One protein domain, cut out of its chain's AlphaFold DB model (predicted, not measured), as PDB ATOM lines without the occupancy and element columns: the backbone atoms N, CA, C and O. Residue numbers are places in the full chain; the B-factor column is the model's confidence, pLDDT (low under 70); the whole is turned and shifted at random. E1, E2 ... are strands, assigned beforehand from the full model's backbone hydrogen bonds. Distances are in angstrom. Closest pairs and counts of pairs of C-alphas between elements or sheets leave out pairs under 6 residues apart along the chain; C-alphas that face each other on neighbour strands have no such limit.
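What this domain is: This is residues 706 to 796 of the 973 residues of a protein of Planctomycetes bacterium (UniProt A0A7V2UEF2). The chain is wound in stacked turns, a short solenoid in which two parallel sheets stand face to face as the walls of a sandwich. Each of the turns E1-E2, E3-E4, E5-E6 and E7-E8 puts one strand into each sheet, and E9 adds a last strand to the first sheet. The printed part has 91 residues, with no named helix and nine named strands, E1 to E9 in order along the chain; the class is all strand. One sheet has the order E1, E3, E5, E7, E9 and the other E2, E4, E6, E8, both all parallel. The whole is compact and rounded, with a radius of gyration of the C-alphas of 11.6 A and spans of 29 by 24 by 21 A.

Where its parts are: In the larger sheet, E1 is residues 706 to 710, 13.6 A long, and begins at C-alpha 706, (150.577, -52.525, 197.930). E3 is residues 732 to 735, 9.7 A; E5 is 750 to 753, 9.8 A; E7 is 772 to 774, 6.6 A. E9, residues 792 to 796, is 11.4 A long and ends at C-alpha 796, (144.578, -61.735, 222.613). In the other sheet, E2 is residues 715 to 720, 13.3 A; E4 is 738 to 744, 17.2 A; E6 is 758 to 764, 17.2 A. E8, residues 778 to 784, is 17.4 A long and begins at C-alpha 778, (146.625, -65.034, 216.468).

How they stand to each other: In the larger sheet E1 and E9 are the edge strands. E1 and E3 are parallel at 15 degrees, with N 708 and O 732 3.0 A apart, within hydrogen-bond range. E3 and E5 are parallel at 11 degrees, with N 733 and O 750 at 2.8 A. E5 and E7, parallel at 12 degrees, have N 753 and O 773 at 2.9 A; E7 and E9, parallel at 17 degrees, have N 793 and O 772 at 2.8 A. In the other sheet the edge strands are E2 and E8. E2 and E4 are parallel at 1 degree, with N 718 and O 740 at 2.7 A. E4 and E6, parallel at 3 degrees, have N 741 and O 760 at 2.8 A; E6 and E8, parallel at 1 degree, have N 782 and O 761 at 2.8 A. The two sheets form a sandwich, two sheets face to face, 10.3 A centre to centre where they face each other, with best planes 19 degrees apart. E1 and E2 meet only through their link, while E1 and E9 are apart.

The domain as a whole: The C-alphas farthest apart, those of Gly 712 and Gly 785, are 33.6 A apart. The printed part has no cut. The link from E2 to E3, 11 residues, is long; those from E6 to E7 and from E8 to E9 are short, and the others are tight. The mean pLDDT of the printed part is 86.8, and residues 728 to 730 and 795 to 796 are under 70.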
ATOM      1  N   LEU A 706     151.969 -52.095 198.090       90.75
ATOM      2  CA  LEU A 706     150.577 -52.525 197.930       90.75
ATOM      3  C   LEU A 706     149.826 -52.402 199.257       90.75
ATOM      4  O   LEU A 706     150.217 -53.014 200.246       90.75
ATOM      5  N   GLN A 707     148.696 -51.700 199.239       92.25
ATOM      6  CA  GLN A 707     147.756 -51.667 200.357       92.25
ATOM      7  C   GLN A 707     146.483 -52.429 199.994       92.25
ATOM      8  O   GLN A 707     145.939 -52.248 198.901       92.25
ATOM      9  N   VAL A 708     145.988 -53.260 200.909       93.88
ATOM     10  CA  VAL A 708     144.705 -53.963 200.758       93.88
ATOM     11  C   VAL A 708     143.878 -53.713 202.004       93.88
ATOM     12  O   VAL A 708     144.324 -54.017 203.106       93.88
ATOM     13  N   GLN A 709     142.699 -53.125 201.824       92.06
ATOM     14  CA  GLN A 709     141.896 -52.573 202.909       92.06
ATOM     15  C   GLN A 709     140.459 -53.092 202.824       92.06
ATOM     16  O   GLN A 709     139.827 -53.039 201.768       92.06
ATOM     17  N   ALA A 710     139.963 -53.599 203.947       90.19
ATOM     18  CA  ALA A 710     138.589 -54.030 204.156       90.19
ATOM     19  C   ALA A 710     138.082 -53.469 205.494       90.19
ATOM     20  O   ALA A 710     138.150 -54.138 206.517       90.19
ATOM     21  N   TYR A 711     137.640 -52.212 205.487       82.50
ATOM     22  CA  TYR A 711     137.317 -51.439 206.695       82.50
ATOM     23  C   TYR A 711     136.109 -51.922 207.506       82.50
ATOM     24  O   TYR A 711     135.974 -51.498 208.647       82.50
ATOM     25  N   GLY A 712     135.226 -52.719 206.904       80.25
ATOM     26  CA  GLY A 712     133.964 -53.186 207.479       80.25
ATOM     27  C   GLY A 712     133.736 -54.681 207.286       80.25
ATOM     28  O   GLY A 712     132.592 -55.143 207.240       80.25
ATOM     29  N   GLY A 713     134.806 -55.450 207.073       86.50
ATOM     30  CA  GLY A 713     134.674 -56.872 206.816       86.50
ATOM     31  C   GLY A 713     135.978 -57.668 206.853       86.50
ATOM     32  O   GLY A 713     137.087 -57.135 206.796       86.50
ATOM     33  N   PRO A 714     135.876 -59.006 206.937       91.50
ATOM     34  CA  PRO A 714     137.039 -59.871 207.052       91.50
ATOM     35  C   PRO A 714     137.727 -60.111 205.705       91.50
ATOM     36  O   PRO A 714     137.078 -60.234 204.661       91.50
ATOM     37  N   ILE A 715     139.038 -60.362 205.745       94.62
ATOM     38  CA  ILE A 715     139.762 -61.013 204.650       94.62
ATOM     39  C   ILE A 715     139.955 -62.492 205.002       94.62
ATOM     40  O   ILE A 715     140.844 -62.889 205.754       94.62
ATOM     41  N   THR A 716     139.098 -63.361 204.464       96.06
ATOM     42  CA  THR A 716     139.100 -64.783 204.867       96.06
ATOM     43  C   THR A 716     140.339 -65.518 204.357       96.06
ATOM     44  O   THR A 716     140.900 -66.367 205.047       96.06
ATOM     45  N   THR A 717     140.788 -65.229 203.139       97.19
ATOM     46  CA  THR A 717     141.989 -65.842 202.570       97.19
ATOM     47  C   THR A 717     142.697 -64.845 201.672       97.19
ATOM     48  O   THR A 717     142.113 -64.345 200.719       97.19
ATOM     49  N   PHE A 718     143.966 -64.602 201.957       97.56
ATOM     50  CA  PHE A 718     144.869 -63.750 201.212       97.56
ATOM     51  C   PHE A 718     146.037 -64.592 200.711       97.56
ATOM     52  O   PHE A 718     146.792 -65.147 201.508       97.56
ATOM     53  N   LEU A 719     146.167 -64.715 199.393       96.94
ATOM     54  CA  LEU A 719     147.230 -65.463 198.729       96.94
ATOM     55  C   LEU A 719     148.010 -64.531 197.804       96.94
ATOM     56  O   LEU A 719     147.425 -63.905 196.919       96.94
ATOM     57  N   ALA A 720     149.331 -64.507 197.960       95.69
ATOM     58  CA  ALA A 720     150.244 -63.843 197.038       95.69
ATOM     59  C   ALA A 720     151.322 -64.821 196.553       95.69
ATOM     60  O   ALA A 720     152.079 -65.396 197.339       95.69
ATOM     61  N   ALA A 721     151.379 -65.030 195.235       93.31
ATOM     62  CA  ALA A 721     152.355 -65.912 194.594       93.31
ATOM     63  C   ALA A 721     153.753 -65.277 194.425       93.31
ATOM     64  O   ALA A 721     154.693 -65.994 194.072       93.31
ATOM     65  N   GLY A 722     153.885 -63.974 194.680       89.94
ATOM     66  CA  GLY A 722     155.134 -63.217 194.701       89.94
ATOM     67  C   GLY A 722     155.241 -62.345 195.957       89.94
ATOM     68  O   GLY A 722     154.273 -62.218 196.709       89.94
ATOM     69  N   ALA A 723     156.423 -61.761 196.166       91.25
ATOM     70  CA  ALA A 723     156.724 -60.926 197.328       91.25
ATOM     71  C   ALA A 723     155.901 -59.626 197.342       91.25
ATOM     72  O   ALA A 723     155.609 -59.057 196.285       91.25
ATOM     73  N   LEU A 724     155.584 -59.146 198.543       92.12
ATOM     74  CA  LEU A 724     154.995 -57.831 198.789       92.12
ATOM     75  C   LEU A 724     156.037 -56.999 199.532       92.12
ATOM     76  O   LEU A 724     156.355 -57.309 200.678       92.12
ATOM     77  N   THR A 725     156.611 -56.011 198.852       88.06
ATOM     78  CA  THR A 725     157.779 -55.263 199.338       88.06
ATOM     79  C   THR A 725     157.429 -53.811 199.642       88.06
ATOM     80  O   THR A 725     156.507 -53.257 199.041       88.06
ATOM     81  N   ALA A 726     158.188 -53.177 200.531       83.00
ATOM     82  CA  ALA A 726     158.035 -51.766 200.877       83.00
ATOM     83  C   ALA A 726     159.197 -50.939 200.301       83.00
ATOM     84  O   ALA A 726     160.364 -51.276 200.495       83.00
ATOM     85  N   ASN A 727     158.882 -49.852 199.597       73.88
ATOM     86  CA  ASN A 727     159.842 -48.847 199.139       73.88
ATOM     87  C   ASN A 727     159.651 -47.499 199.855       73.88
ATOM     88  O   ASN A 727     160.627 -46.758 199.997       73.88
ATOM     89  N   VAL A 728     158.427 -47.158 200.287       61.88
ATOM     90  CA  VAL A 728     158.115 -45.912 201.011       61.88
ATOM     91  C   VAL A 728     157.041 -46.153 202.083       61.88
ATOM     92  O   VAL A 728     155.887 -46.408 201.755       61.88
ATOM     93  N   GLY A 729     157.398 -45.961 203.359       61.59
ATOM     94  CA  GLY A 729     156.486 -46.167 204.497       61.59
ATOM     95  C   GLY A 729     156.165 -47.644 204.754       61.59
ATOM     96  O   GLY A 729     156.800 -48.515 204.165       61.59
ATOM     97  N   ASP A 730     155.174 -47.892 205.610       66.31
ATOM     98  CA  ASP A 730     154.739 -49.235 206.007       66.31
ATOM     99  C   ASP A 730     153.442 -49.587 205.239       66.31
ATOM    100  O   ASP A 730     152.359 -49.090 205.573       66.31
ATOM    101  N   PRO A 731     153.512 -50.333 204.112       76.62
ATOM    102  CA  PRO A 731     152.319 -50.755 203.385       76.62
ATOM    103  C   PRO A 731     151.415 -51.602 204.285       76.62
ATOM    104  O   PRO A 731     151.894 -52.344 205.130       76.62
ATOM    105  N   LEU A 732     150.098 -51.504 204.095       85.31
ATOM    106  CA  LEU A 732     149.115 -51.985 205.065       85.31
ATOM    107  C   LEU A 732     148.150 -53.012 204.460       85.31
ATOM    108  O   LEU A 732     147.478 -52.747 203.457       85.31
ATOM    109  N   LEU A 733     148.031 -54.156 205.128       93.56
ATOM    110  CA  LEU A 733     146.940 -55.113 205.000       93.56
ATOM    111  C   LEU A 733     145.983 -54.906 206.178       93.56
ATOM    112  O   LEU A 733     146.297 -55.263 207.311       93.56
ATOM    113  N   LEU A 734     144.808 -54.348 205.908       91.88
ATOM    114  CA  LEU A 734     143.817 -53.980 206.917       91.88
ATOM    115  C   LEU A 734     142.502 -54.717 206.677       91.88
ATOM    116  O   LEU A 734     142.000 -54.747 205.552       91.88
ATOM    117  N   ALA A 735     141.965 -55.317 207.735       91.25
ATOM    118  CA  ALA A 735     140.649 -55.948 207.744       91.25
ATOM    119  C   ALA A 735     140.103 -56.056 209.173       91.25
ATOM    120  O   ALA A 735     140.878 -56.020 210.130       91.25
ATOM    121  N   ASP A 736     138.813 -56.358 209.335       86.50
ATOM    122  CA  ASP A 736     138.259 -56.744 210.642       86.50
ATOM    123  C   ASP A 736     139.024 -57.930 211.229       86.50
ATOM    124  O   ASP A 736     139.353 -57.973 212.410       86.50
ATOM    125  N   SER A 737     139.286 -58.935 210.394       90.44
ATOM    126  CA  SER A 737     140.002 -60.153 210.762       90.44
ATOM    127  C   SER A 737     140.587 -60.840 209.537       90.44
ATOM    128  O   SER A 737     140.104 -60.659 208.415       90.44
ATOM    129  N   PHE A 738     141.591 -61.687 209.770       94.19
ATOM    130  CA  PHE A 738     142.196 -62.504 208.722       94.19
ATOM    131  C   PHE A 738     142.044 -63.997 209.012       94.19
ATOM    132  O   PHE A 738     142.371 -64.481 210.096       94.19
ATOM    133  N   GLY A 739     141.592 -64.767 208.021       95.31
ATOM    134  CA  GLY A 739     141.603 -66.229 208.118       95.31
ATOM    135  C   GLY A 739     142.993 -66.797 207.817       95.31
ATOM    136  O   GLY A 739     143.652 -67.364 208.684       95.31
ATOM    137  N   LEU A 740     143.460 -66.622 206.585       95.56
ATOM    138  CA  LEU A 740     144.801 -67.017 206.155       95.56
ATOM    139  C   LEU A 740     145.452 -65.874 205.385       95.56
ATOM    140  O   LEU A 740     144.894 -65.438 204.388       95.56
ATOM    141  N   VAL A 741     146.654 -65.473 205.782       96.75
ATOM    142  CA  VAL A 741     147.569 -64.652 204.986       96.75
ATOM    143  C   VAL A 741     148.725 -65.543 204.554       96.75
ATOM    144  O   VAL A 741     149.471 -66.033 205.395       96.75
ATOM    145  N   SER A 742     148.860 -65.807 203.256       96.00
ATOM    146  CA  SER A 742     149.940 -66.627 202.707       96.00
ATOM    147  C   SER A 742     150.673 -65.904 201.588       96.00
ATOM    148  O   SER A 742     150.092 -65.595 200.545       96.00
ATOM    149  N   VAL A 743     151.969 -65.682 201.796       95.25
ATOM    150  CA  VAL A 743     152.845 -64.997 200.842       95.25
ATOM    151  C   VAL A 743     154.023 -65.900 200.485       95.25
ATOM    152  O   VAL A 743     154.665 -66.508 201.349       95.25
ATOM    153  N   ARG A 744     154.293 -66.025 199.183       92.44
ATOM    154  CA  ARG A 744     155.514 -66.643 198.654       92.44
ATOM    155  C   ARG A 744     156.515 -65.547 198.302       92.44
ATOM    156  O   ARG A 744     156.285 -64.788 197.367       92.44
ATOM    157  N   GLY A 745     157.632 -65.505 199.015       89.62
ATOM    158  CA  GLY A 745     158.580 -64.392 199.029       89.62
ATOM    159  C   GLY A 745     158.502 -63.613 200.341       89.62
ATOM    160  O   GLY A 745     157.962 -64.123 201.320       89.62
ATOM    161  N   GLY A 746     159.065 -62.402 200.357       89.44
ATOM    162  CA  GLY A 746     159.005 -61.505 201.514       89.44
ATOM    163  C   GLY A 746     157.643 -60.827 201.671       89.44
ATOM    164  O   GLY A 746     156.925 -60.639 200.682       89.44
ATOM    165  N   LEU A 747     157.303 -60.486 202.913       91.94
ATOM    166  CA  LEU A 747     156.143 -59.677 203.280       91.94
ATOM    167  C   LEU A 747     156.615 -58.524 204.176       91.94
ATOM    168  O   LEU A 747     156.870 -58.711 205.366       91.94
ATOM    169  N   ASP A 748     156.705 -57.342 203.577       88.88
ATOM    170  CA  ASP A 748     157.127 -56.092 204.223       88.88
ATOM    171  C   ASP A 748     155.927 -55.188 204.561       88.88
ATOM    172  O   ASP A 748     156.076 -53.976 204.666       88.88
ATOM    173  N   ALA A 749     154.724 -55.760 204.649       87.62
ATOM    174  CA  ALA A 749     153.496 -55.025 204.923       87.62
ATOM    175  C   ALA A 749     152.943 -55.371 206.303       87.62
ATOM    176  O   ALA A 749     152.924 -56.546 206.690       87.62
ATOM    177  N   ASP A 750     152.438 -54.353 206.986       90.69
ATOM    178  CA  ASP A 750     151.762 -54.476 208.266       90.69
ATOM    179  C   ASP A 750     150.453 -55.242 208.093       90.69
ATOM    180  O   ASP A 750     149.696 -55.024 207.146       90.69
ATOM    181  N   VAL A 751     150.162 -56.141 209.025       92.12
ATOM    182  CA  VAL A 751     148.911 -56.894 209.093       92.12
ATOM    183  C   VAL A 751     148.118 -56.395 210.288       92.12
ATOM    184  O   VAL A 751     148.394 -56.757 211.434       92.12
ATOM    185  N   TRP A 752     147.097 -55.590 210.014       90.94
ATOM    186  CA  TRP A 752     146.236 -55.014 211.034       90.94
ATOM    187  C   TRP A 752     144.848 -55.654 210.998       90.94
ATOM    188  O   TRP A 752     144.032 -55.370 210.120       90.94
ATOM    189  N   ALA A 753     144.575 -56.516 211.980       87.75
ATOM    190  CA  ALA A 753     143.230 -57.014 212.253       87.75
ATOM    191  C   ALA A 753     142.547 -56.094 213.274       87.75
ATOM    192  O   ALA A 753     142.862 -56.131 214.465       87.75
ATOM    193  N   GLN A 754     141.641 -55.240 212.804       80.81
ATOM    194  CA  GLN A 754     141.091 -54.145 213.607       80.81
ATOM    195  C   GLN A 754     140.178 -54.625 214.741       80.81
ATOM    196  O   GLN A 754     140.110 -53.977 215.777       80.81
ATOM    197  N   LEU A 755     139.499 -55.763 214.566       75.06
ATOM    198  CA  LEU A 755     138.382 -56.170 215.430       75.06
ATOM    199  C   LEU A 755     138.528 -57.596 215.954       75.06
ATOM    200  O   LEU A 755     138.305 -57.897 217.125       75.06
ATOM    201  N   GLY A 756     138.883 -58.501 215.055       76.50
ATOM    202  CA  GLY A 756     139.105 -59.902 215.327       76.50
ATOM    203  C   GLY A 756     140.584 -60.243 215.413       76.50
ATOM    204  O   GLY A 756     141.460 -59.419 215.665       76.50
ATOM    205  N   GLY A 757     140.843 -61.532 215.249       85.62
ATOM    206  CA  GLY A 757     142.182 -62.084 215.251       85.62
ATOM    207  C   GLY A 757     142.686 -62.408 213.851       85.62
ATOM    208  O   GLY A 757     142.004 -62.197 212.843       85.62
ATOM    209  N   VAL A 758     143.860 -63.026 213.815       89.69
ATOM    210  CA  VAL A 758     144.411 -63.629 212.603       89.69
ATOM    211  C   VAL A 758     144.536 -65.128 212.818       89.69
ATOM    212  O   VAL A 758     145.296 -65.582 213.667       89.69
ATOM    213  N   SER A 759     143.819 -65.956 212.060       92.69
ATOM    214  CA  SER A 759     143.987 -67.399 212.245       92.69
ATOM    215  C   SER A 759     145.386 -67.839 211.808       92.69
ATOM    216  O   SER A 759     146.081 -68.505 212.573       92.69
ATOM    217  N   THR A 760     145.860 -67.476 210.618       94.06
ATOM    218  CA  THR A 760     147.222 -67.850 210.210       94.06
ATOM    219  C   THR A 760     147.892 -66.805 209.339       94.06
ATOM    220  O   THR A 760     147.308 -66.365 208.354       94.06
ATOM    221  N   ILE A 761     149.149 -66.492 209.652       94.25
ATOM    222  CA  ILE A 761     150.083 -65.806 208.755       94.25
ATOM    223  C   ILE A 761     151.192 -66.797 208.395       94.25
ATOM    224  O   ILE A 761     151.815 -67.390 209.277       94.25
ATOM    225  N   ALA A 762     151.423 -67.000 207.101       93.62
ATOM    226  CA  ALA A 762     152.415 -67.919 206.565       93.62
ATOM    227  C   ALA A 762     153.250 -67.240 205.472       93.62
ATOM    228  O   ALA A 762     152.783 -67.042 204.348       93.62
ATOM    229  N   VAL A 763     154.505 -66.942 205.792       92.94
ATOM    230  CA  VAL A 763     155.488 -66.379 204.859       92.94
ATOM    231  C   VAL A 763     156.503 -67.459 204.507       92.94
ATOM    232  O   VAL A 763     157.051 -68.132 205.385       92.94
ATOM    233  N   SER A 764     156.715 -67.683 203.208       91.69
ATOM    234  CA  SER A 764     157.577 -68.762 202.717       91.69
ATOM    235  C   SER A 764     158.558 -68.280 201.655       91.69
ATOM    236  O   SER A 764     158.157 -67.699 200.652       91.69
ATOM    237  N   GLY A 765     159.845 -68.579 201.841       85.25
ATOM    238  CA  GLY A 765     160.901 -68.215 200.892       85.25
ATOM    239  C   GLY A 765     161.317 -66.740 200.932       85.25
ATOM    240  O   GLY A 765     161.867 -66.260 199.942       85.25
ATOM    241  N   GLY A 766     161.053 -66.040 202.039       87.12
ATOM    242  CA  GLY A 766     161.470 -64.660 202.296       87.12
ATOM    243  C   GLY A 766     161.230 -64.245 203.751       87.12
ATOM    244  O   GLY A 766     160.742 -65.052 204.549       87.12
ATOM    245  N   ASP A 767     161.599 -63.007 204.075       87.94
ATOM    246  CA  ASP A 767     161.491 -62.418 205.416       87.94
ATOM    247  C   ASP A 767     160.082 -61.850 205.678       87.94
ATOM    248  O   ASP A 767     159.356 -61.505 204.742       87.94
ATOM    249  N   PHE A 768     159.694 -61.759 206.952       89.19
ATOM    250  CA  PHE A 768     158.536 -60.982 207.400       89.19
ATOM    251  C   PHE A 768     159.023 -59.785 208.215       89.19
ATOM    252  O   PHE A 768     159.520 -59.948 209.338       89.19
ATOM    253  N   ASN A 769     158.881 -58.600 207.626       86.19
ATOM    254  CA  ASN A 769     159.396 -57.352 208.181       86.19
ATOM    255  C   ASN A 769     158.286 -56.403 208.656       86.19
ATOM    256  O   ASN A 769     158.598 -55.491 209.410       86.19
ATOM    257  N   GLY A 770     157.035 -56.622 208.232       83.88
ATOM    258  CA  GLY A 770     155.891 -55.814 208.661       83.88
ATOM    259  C   GLY A 770     155.431 -56.127 210.083       83.88
ATOM    260  O   GLY A 770     155.732 -57.190 210.630       83.88
ATOM    261  N   ASP A 771     154.672 -55.213 210.672       87.44
ATOM    262  CA  ASP A 771     154.111 -55.375 212.006       87.44
ATOM    263  C   ASP A 771     152.815 -56.205 211.983       87.44
ATOM    264  O   ASP A 771     152.115 -56.312 210.977       87.44
ATOM    265  N   VAL A 772     152.463 -56.824 213.109       88.12
ATOM    266  CA  VAL A 772     151.173 -57.496 213.311       88.12
ATOM    267  C   VAL A 772     150.470 -56.830 214.480       88.12
ATOM    268  O   VAL A 772     150.934 -56.945 215.611       88.12
ATOM    269  N   CYS A 773     149.334 -56.187 214.220       86.56
ATOM    270  CA  CYS A 773     148.521 -55.533 215.243       86.56
ATOM    271  C   CYS A 773     147.116 -56.139 215.254       86.56
ATOM    272  O   CYS A 773     146.399 -56.085 214.250       86.56
ATOM    273  N   THR A 774     146.721 -56.766 216.368       82.38
ATOM    274  CA  THR A 774     145.406 -57.421 216.463       82.38
ATOM    275  C   THR A 774     144.798 -57.325 217.856       82.38
ATOM    276  O   THR A 774     145.459 -57.630 218.852       82.38
ATOM    277  N   TRP A 775     143.498 -57.043 217.923       70.19
ATOM    278  CA  TRP A 775     142.732 -57.116 219.172       70.19
ATOM    279  C   TRP A 775     142.365 -58.560 219.553       70.19
ATOM    280  O   TRP A 775     142.333 -58.913 220.732       70.19
ATOM    281  N   GLY A 776     142.110 -59.417 218.559       71.25
ATOM    282  CA  GLY A 776     141.797 -60.833 218.757       71.25
ATOM    283  C   GLY A 776     143.027 -61.744 218.886       71.25
ATOM    284  O   GLY A 776     144.159 -61.283 218.983       71.25
ATOM    285  N   PRO A 777     142.832 -63.076 218.926       81.56
ATOM    286  CA  PRO A 777     143.937 -64.026 218.986       81.56
ATOM    287  C   PRO A 777     144.621 -64.204 217.626       81.56
ATOM    288  O   PRO A 777     143.974 -64.167 216.580       81.56
ATOM    289  N   VAL A 778     145.909 -64.537 217.646       87.25
ATOM    290  CA  VAL A 778     146.625 -65.034 216.468       87.25
ATOM    291  C   VAL A 778     146.854 -66.535 216.628       87.25
ATOM    292  O   VAL A 778     147.608 -66.929 217.513       87.25
ATOM    293  N   ASN A 779     146.227 -67.416 215.832       89.31
ATOM    294  CA  ASN A 779     146.389 -68.865 216.084       89.31
ATOM    295  C   ASN A 779     147.789 -69.353 215.697       89.31
ATOM    296  O   ASN A 779     148.376 -70.141 216.440       89.31
ATOM    297  N   ALA A 780     148.309 -68.901 214.553       90.31
ATOM    298  CA  ALA A 780     149.640 -69.255 214.085       90.31
ATOM    299  C   ALA A 780     150.299 -68.133 213.268       90.31
ATOM    300  O   ALA A 780     149.720 -67.640 212.303       90.31
ATOM    301  N   LEU A 781     151.548 -67.805 213.586       91.62
ATOM    302  CA  LEU A 781     152.441 -67.025 212.727       91.62
ATOM    303  C   LEU A 781     153.648 -67.897 212.376       91.62
ATOM    304  O   LEU A 781     154.331 -68.414 213.257       91.62
ATOM    305  N   THR A 782     153.865 -68.124 211.083       90.69
ATOM    306  CA  THR A 782     154.889 -69.037 210.567       90.69
ATOM    307  C   THR A 782     155.725 -68.360 209.488       90.69
ATOM    308  O   THR A 782     155.202 -67.969 208.444       90.69
ATOM    309  N   VAL A 783     157.037 -68.289 209.713       88.44
ATOM    310  CA  VAL A 783     158.027 -67.791 208.749       88.44
ATOM    311  C   VAL A 783     159.027 -68.907 208.434       88.44
ATOM    312  O   VAL A 783     159.729 -69.420 209.316       88.44
ATOM    313  N   ILE A 784     159.062 -69.330 207.168       84.81
ATOM    314  CA  ILE A 784     159.914 -70.425 206.681       84.81
ATOM    315  C   ILE A 784     160.811 -69.905 205.563       84.81
ATOM    316  O   ILE A 784     160.337 -69.472 204.516       84.81
ATOM    317  N   GLY A 785     162.123 -70.036 205.738       75.62
ATOM    318  CA  GLY A 785     163.115 -69.618 204.742       75.62
ATOM    319  C   GLY A 785     163.621 -68.180 204.896       75.62
ATOM    320  O   GLY A 785     164.437 -67.782 204.072       75.62
ATOM    321  N   GLY A 786     163.175 -67.442 205.922       83.12
ATOM    322  CA  GLY A 786     163.594 -66.067 206.220       83.12
ATOM    323  C   GLY A 786     163.519 -65.705 207.711       83.12
ATOM    324  O   GLY A 786     163.249 -66.567 208.554       83.12
ATOM    325  N   ASN A 787     163.798 -64.436 208.011       84.06
ATOM    326  CA  ASN A 787     163.769 -63.806 209.331       84.06
ATOM    327  C   ASN A 787     162.384 -63.247 209.681       84.06
ATOM    328  O   ASN A 787     161.576 -62.943 208.804       84.06
ATOM    329  N   LEU A 788     162.149 -63.076 210.980       85.94
ATOM    330  CA  LEU A 788     161.024 -62.329 211.538       85.94
ATOM    331  C   LEU A 788     161.591 -61.140 212.325       85.94
ATOM    332  O   LEU A 788     162.227 -61.351 213.363       85.94
ATOM    333  N   THR A 789     161.389 -59.922 211.819       82.00
ATOM    334  CA  THR A 789     161.913 -58.688 212.439       82.00
ATOM    335  C   THR A 789     160.839 -57.670 212.804       82.00
ATOM    336  O   THR A 789     161.142 -56.765 213.574       82.00
ATOM    337  N   GLY A 790     159.619 -57.813 212.279       77.19
ATOM    338  CA  GLY A 790     158.498 -56.936 212.615       77.19
ATOM    339  C   GLY A 790     158.028 -57.069 214.066       77.19
ATOM    340  O   GLY A 790     158.281 -58.077 214.742       77.19
ATOM    341  N   THR A 791     157.331 -56.041 214.543       83.38
ATOM    342  CA  THR A 791     156.689 -55.996 215.858       83.38
ATOM    343  C   THR A 791     155.386 -56.785 215.835       83.38
ATOM    344  O   THR A 791     154.609 -56.712 214.892       83.38
ATOM    345  N   ILE A 792     155.109 -57.542 216.892       84.25
ATOM    346  CA  ILE A 792     153.861 -58.288 217.054       84.25
ATOM    347  C   ILE A 792     153.175 -57.789 218.325       84.25
ATOM    348  O   ILE A 792     153.662 -58.037 219.427       84.25
ATOM    349  N   ASP A 793     152.038 -57.118 218.181       81.25
ATOM    350  CA  ASP A 793     151.192 -56.659 219.282       81.25
ATOM    351  C   ASP A 793     149.814 -57.335 219.208       81.25
ATOM    352  O   ASP A 793     148.987 -57.066 218.331       81.25
ATOM    353  N   VAL A 794     149.593 -58.293 220.109       77.31
ATOM    354  CA  VAL A 794     148.411 -59.159 220.139       77.31
ATOM    355  C   VAL A 794     147.769 -59.067 221.516       77.31
ATOM    356  O   VAL A 794     148.157 -59.766 222.446       77.31
ATOM    357  N   LEU A 795     146.721 -58.260 221.663       69.25
ATOM    358  CA  LEU A 795     145.992 -58.171 222.939       69.25
ATOM    359  C   LEU A 795     145.411 -59.532 223.370       69.25
ATOM    360  O   LEU A 795     145.331 -59.839 224.561       69.25
ATOM    361  N   GLY A 796     145.037 -60.368 222.398       68.75
ATOM    362  CA  GLY A 796     144.578 -61.735 222.613       68.75
ATOM    363  C   GLY A 796     145.698 -62.759 222.848       68.75
ATOM    364  O   GLY A 796     146.822 -62.465 223.244       68.75
TER     365      GLY A 796